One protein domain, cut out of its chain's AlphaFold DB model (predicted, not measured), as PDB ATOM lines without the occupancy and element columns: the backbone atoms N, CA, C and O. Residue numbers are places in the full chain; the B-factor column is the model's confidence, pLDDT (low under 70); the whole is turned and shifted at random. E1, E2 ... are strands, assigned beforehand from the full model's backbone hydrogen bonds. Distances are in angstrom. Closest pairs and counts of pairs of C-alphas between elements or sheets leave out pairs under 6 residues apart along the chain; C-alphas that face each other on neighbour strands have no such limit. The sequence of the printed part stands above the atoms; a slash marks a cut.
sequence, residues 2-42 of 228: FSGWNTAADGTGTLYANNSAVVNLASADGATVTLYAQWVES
ATOM      1  N   PHE A   2      -2.428  -4.156  34.987       83.56
ATOM      2  CA  PHE A   2      -2.669  -2.811  35.541       83.56
ATOM      3  C   PHE A   2      -1.675  -2.536  36.670       83.56
ATOM      4  O   PHE A   2      -1.586  -3.332  37.598       83.56
ATOM      5  N   SER A   3      -0.924  -1.441  36.571       84.38
ATOM      6  CA  SER A   3       0.110  -1.071  37.546       84.38
ATOM      7  C   SER A   3      -0.394  -0.029  38.548       84.38
ATOM      8  O   SER A   3      -0.030  -0.050  39.722       84.38
ATOM      9  N   GLY A   4      -1.286   0.864  38.108       90.81
ATOM     10  CA  GLY A   4      -1.850   1.918  38.945       90.81
ATOM     11  C   GLY A   4      -2.211   3.166  38.149       90.81
ATOM     12  O   GLY A   4      -2.279   3.147  36.923       90.81
ATOM     13  N   TRP A   5      -2.435   4.266  38.854       94.94
ATOM     14  CA  TRP A   5      -2.765   5.575  38.299       94.94
ATOM     15  C   TRP A   5      -1.577   6.526  38.452       94.94
ATOM     16  O   TRP A   5      -1.011   6.606  39.534       94.94
ATOM     17  N   ASN A   6      -1.193   7.260  37.410       95.69
ATOM     18  CA  ASN A   6      -0.057   8.185  37.435       95.69
ATOM     19  C   ASN A   6      -0.488   9.629  37.145       95.69
ATOM     20  O   ASN A   6      -1.423   9.855  36.376       95.69
ATOM     21  N   THR A   7       0.185  10.613  37.746       95.31
ATOM     22  CA  THR A   7      -0.092  12.044  37.512       95.31
ATOM     23  C   THR A   7       0.394  12.560  36.154       95.31
ATOM     24  O   THR A   7       0.050  13.677  35.779       95.31
ATOM     25  N   ALA A   8       1.183  11.780  35.413       95.31
ATOM     26  CA  ALA A   8       1.630  12.081  34.059       95.31
ATOM     27  C   ALA A   8       1.291  10.930  33.097       95.31
ATOM     28  O   ALA A   8       1.330   9.751  33.461       95.31
ATOM     29  N   ALA A   9       0.965  11.277  31.851       93.31
ATOM     30  CA  ALA A   9       0.580  10.308  30.824       93.31
ATOM     31  C   ALA A   9       1.726   9.358  30.445       93.31
ATOM     32  O   ALA A   9       1.491   8.181  30.184       93.31
ATOM     33  N   ASP A  10       2.960   9.862  30.462       91.56
ATOM     34  CA  ASP A  10       4.186   9.124  30.147       91.56
ATOM     35  C   ASP A  10       4.719   8.279  31.321       91.56
ATOM     36  O   ASP A  10       5.758   7.636  31.198       91.56
ATOM     37  N   GLY A  11       4.022   8.285  32.463       89.81
ATOM     38  CA  GLY A  11       4.400   7.524  33.651       89.81
ATOM     39  C   GLY A  11       5.520   8.145  34.492       89.81
ATOM     40  O   GLY A  11       5.893   7.557  35.504       89.81
ATOM     41  N   THR A  12       6.037   9.327  34.137       94.38
ATOM     42  CA  THR A  12       7.120  10.002  34.884       94.38
ATOM     43  C   THR A  12       6.650  10.698  36.165       94.38
ATOM     44  O   THR A  12       7.467  11.113  36.988       94.38
ATOM     45  N   GLY A  13       5.333  10.833  36.342       93.31
ATOM     46  CA  GLY A  13       4.709  11.431  37.515       93.31
ATOM     47  C   GLY A  13       4.608  10.475  38.707       93.31
ATOM     48  O   GLY A  13       5.158   9.372  38.718       93.31
ATOM     49  N   THR A  14       3.858  10.884  39.728       93.38
ATOM     50  CA  THR A  14       3.633  10.080  40.934       93.38
ATOM     51  C   THR A  14       2.681   8.926  40.626       93.38
ATOM     52  O   THR A  14       1.564   9.161  40.163       93.38
ATOM     53  N   LEU A  15       3.104   7.690  40.908       94.00
ATOM     54  CA  LEU A  15       2.286   6.484  40.768       94.00
ATOM     55  C   LEU A  15       1.507   6.194  42.060       94.00
ATOM     56  O   LEU A  15       2.082   6.117  43.143       94.00
ATOM     57  N   TYR A  16       0.211   5.946  41.918       93.75
ATOM     58  CA  TYR A  16      -0.689   5.477  42.963       93.75
ATOM     59  C   TYR A  16      -1.163   4.064  42.624       93.75
ATOM     60  O   TYR A  16      -1.730   3.834  41.555       93.75
ATOM     61  N   ALA A  17      -0.956   3.109  43.533       90.31
ATOM     62  CA  ALA A  17      -1.443   1.745  43.343       90.31
ATOM     63  C   ALA A  17      -2.981   1.708  43.319       90.31
ATOM     64  O   ALA A  17      -3.647   2.595  43.866       90.31
ATOM     65  N   ASN A  18      -3.554   0.664  42.719       88.56
ATOM     66  CA  ASN A  18      -5.004   0.482  42.714       88.56
ATOM     67  C   ASN A  18      -5.577   0.519  44.144       88.56
ATOM     68  O   ASN A  18      -4.988  -0.056  45.057       88.56
ATOM     69  N   ASN A  19      -6.717   1.185  44.333       86.75
ATOM     70  CA  ASN A  19      -7.379   1.402  45.631       86.75
ATOM     71  C   ASN A  19      -6.563   2.172  46.690       86.75
ATOM     72  O   ASN A  19      -6.937   2.169  47.864       86.75
ATOM     73  N   SER A  20      -5.476   2.853  46.316       90.50
ATOM     74  CA  SER A  20      -4.744   3.700  47.263       90.50
ATOM     75  C   SER A  20      -5.600   4.883  47.714       90.50
ATOM     76  O   SER A  20      -6.202   5.575  46.891       90.50
ATOM     77  N   ALA A  21      -5.609   5.153  49.018       91.75
ATOM     78  CA  ALA A  21      -6.132   6.410  49.534       91.75
ATOM     79  C   ALA A  21      -5.193   7.556  49.129       91.75
ATOM     80  O   ALA A  21      -3.974   7.448  49.265       91.75
ATOM     81  N   VAL A  22      -5.765   8.654  48.643       90.12
ATOM     82  CA  VAL A  22      -5.030   9.836  48.179       90.12
ATOM     83  C   VAL A  22      -5.592  11.084  48.850       90.12
ATOM     84  O   VAL A  22      -6.799  11.198  49.055       90.12
ATOM     85  N   VAL A  23      -4.716  12.019  49.207       90.38
ATOM     86  CA  VAL A  23      -5.067  13.312  49.811       90.38
ATOM     87  C   VAL A  23      -4.280  14.423  49.121       90.38
ATOM     88  O   VAL A  23      -3.188  14.176  48.617       90.38
ATOM     89  N   ASN A  24      -4.818  15.645  49.114       89.12
ATOM     90  CA  ASN A  24      -4.145  16.845  48.595       89.12
ATOM     91  C   ASN A  24      -3.686  16.755  47.123       89.12
ATOM     92  O   ASN A  24      -2.618  17.250  46.774       89.12
ATOM     93  N   LEU A  25      -4.491  16.149  46.244       87.62
ATOM     94  CA  LEU A  25      -4.168  16.058  44.810       87.62
ATOM     95  C   LEU A  25      -4.282  17.397  44.053       87.62
ATOM     96  O   LEU A  25      -3.780  17.508  42.937       87.62
ATOM     97  N   ALA A  26      -4.924  18.404  44.646       88.12
ATOM     98  CA  ALA A  26      -5.001  19.763  44.123       88.12
ATOM     99  C   ALA A  26      -4.935  20.788  45.265       88.12
ATOM    100  O   ALA A  26      -5.318  20.494  46.396       88.12
ATOM    101  N   SER A  27      -4.455  21.995  44.960       87.31
ATOM    102  CA  SER A  27      -4.288  23.097  45.921       87.31
ATOM    103  C   SER A  27      -5.466  24.078  45.970       87.31
ATOM    104  O   SER A  27      -5.476  24.962  46.824       87.31
ATOM    105  N   ALA A  28      -6.447  23.942  45.072       91.50
ATOM    106  CA  ALA A  28      -7.600  24.831  44.961       91.50
ATOM    107  C   ALA A  28      -8.919  24.050  44.987       91.50
ATOM    108  O   ALA A  28      -9.013  22.953  44.433       91.50
ATOM    109  N   ASP A  29      -9.937  24.650  45.606       89.25
ATOM    110  CA  ASP A  29     -11.293  24.105  45.638       89.25
ATOM    111  C   ASP A  29     -11.913  24.096  44.230       89.25
ATOM    112  O   ASP A  29     -11.756  25.046  43.460       89.25
ATOM    113  N   GLY A  30     -12.575  22.994  43.874       88.94
ATOM    114  CA  GLY A  30     -13.160  22.778  42.544       88.94
ATOM    115  C   GLY A  30     -12.173  22.443  41.413       88.94
ATOM    116  O   GLY A  30     -12.593  22.354  40.259       88.94
ATOM    117  N   ALA A  31     -10.881  22.252  41.699       91.56
ATOM    118  CA  ALA A  31      -9.897  21.881  40.681       91.56
ATOM    119  C   ALA A  31     -10.071  20.428  40.189       91.56
ATOM    120  O   ALA A  31     -10.283  19.504  40.974       91.56
ATOM    121  N   THR A  32      -9.909  20.215  38.879       92.88
ATOM    122  CA  THR A  32      -9.922  18.882  38.256       92.88
ATOM    123  C   THR A  32      -8.525  18.269  38.260       92.88
ATOM    124  O   THR A  32      -7.569  18.904  37.817       92.88
ATOM    125  N   VAL A  33      -8.413  17.012  38.692       92.31
ATOM    126  CA  VAL A  33      -7.171  16.228  38.636       92.31
ATOM    127  C   VAL A  33      -7.329  15.116  37.606       92.31
ATOM    128  O   VAL A  33      -8.249  14.305  37.703       92.31
ATOM    129  N   THR A  34      -6.417  15.057  36.639       94.12
ATOM    130  CA  THR A  34      -6.359  13.978  35.647       94.12
ATOM    131  C   THR A  34      -5.319  12.951  36.076       94.12
ATOM    132  O   THR A  34      -4.169  13.302  36.327       94.12
ATOM    133  N   LEU A  35      -5.715  11.682  36.133       94.25
ATOM    134  CA  LEU A  35      -4.812  10.557  36.352       94.25
ATOM    135  C   LEU A  35      -4.821   9.640  35.130       94.25
ATOM    136  O   LEU A  35      -5.857   9.429  34.499       94.25
ATOM    137  N   TYR A  36      -3.663   9.069  34.825       95.12
ATOM    138  CA  TYR A  36      -3.451   8.196  33.681       95.12
ATOM    139  C   TYR A  36      -3.227   6.767  34.164       95.12
ATOM    140  O   TYR A  36      -2.341   6.515  34.978       95.12
ATOM    141  N   ALA A  37      -4.034   5.827  33.679       92.12
ATOM    142  CA  ALA A  37      -3.843   4.409  33.953       92.12
ATOM    143  C   ALA A  37      -2.504   3.946  33.363       92.12
ATOM    144  O   ALA A  37      -2.297   4.032  32.154       92.12
ATOM    145  N   GLN A  38      -1.618   3.438  34.212       90.12
ATOM    146  CA  GLN A  38      -0.347   2.853  33.810       90.12
ATOM    147  C   GLN A  38      -0.438   1.331  33.839       90.12
ATOM    148  O   GLN A  38      -1.044   0.727  34.730       90.12
ATOM    149  N   TRP A  39       0.209   0.708  32.863       85.75
ATOM    150  CA  TRP A  39       0.251  -0.736  32.693       85.75
ATOM    151  C   TRP A  39       1.709  -1.173  32.651       85.75
ATOM    152  O   TRP A  39       2.527  -0.541  31.993       85.75
ATOM    153  N   VAL A  40       2.032  -2.259  33.345       76.38
ATOM    154  CA  VAL A  40       3.292  -2.975  33.122       76.38
ATOM    155  C   VAL A  40       3.071  -4.028  32.049       76.38
ATOM    156  O   VAL A  40       1.962  -4.569  31.935       76.38
ATOM    157  N   GLU A  41       4.103  -4.343  31.271       73.06
ATOM    158  CA  GLU A  41       4.044  -5.499  30.380       73.06
ATOM    159  C   GLU A  41       3.646  -6.740  31.184       73.06
ATOM    160  O   GLU A  41       4.138  -6.988  32.287       73.06
ATOM    161  N   SER A  42       2.681  -7.503  30.671       67.25
ATOM    162  CA  SER A  42       2.425  -8.827  31.223       67.25
ATOM    163  C   SER A  42       3.592  -9.709  30.818       67.25
ATOM    164  O   SER A  42       3.684 -10.090  29.651       67.25
TER     165      SER A  42
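AT A GLANCE: This is residues 2 to 42 of the 228 residues of an uncharacterized protein of Candidatus Methanomethylophilus sp. 1R26 (UniProt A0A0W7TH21). There is little regular structure: a small two-stranded hairpin, E1 and E2, whose long connecting loop pairs briefly with E1 and then sticks out at residues 26 to 32. The printed part has 41 residues, with no named helix and two named strands, E1 then E2, antiparallel in one sheet. The class is all strand, with only 9 residues in named elements. The whole is only just loose, close to compact, with a radius of gyration of the C-alphas of 11.1 A, and elongated, spanning 38 by 20 by 12 A.

HOW THE PARTS SIT: E1, residues 2 to 6, and E2, residues 36 to 39, are antiparallel neighbours and a hairpin, their directions 149 degrees apart. C-alphas 5 and 37 face each other at 4.6 A. N 6 and O 36, and N 38 and O 4, are within hydrogen-bond range, each 2.8 A apart. Residues 5 to 6 of E1 also pair antiparallel with residues 15 to 16.

IN THESE COORDINATES: E1 measures 11.5 A from C-alpha 2 at (-2.669, -2.811, 35.541) to C-alpha 6. E2 measures 9.7 A and ends at C-alpha 39, (0.251, -0.736, 32.693).

THE WHOLE: The C-alphas farthest apart, of Asp 29 and Ser 42, are 38.5 A apart. The link E1 to E2 is long, 29 residues. The printed part has no cut; pLDDT is under 70 at residue 42.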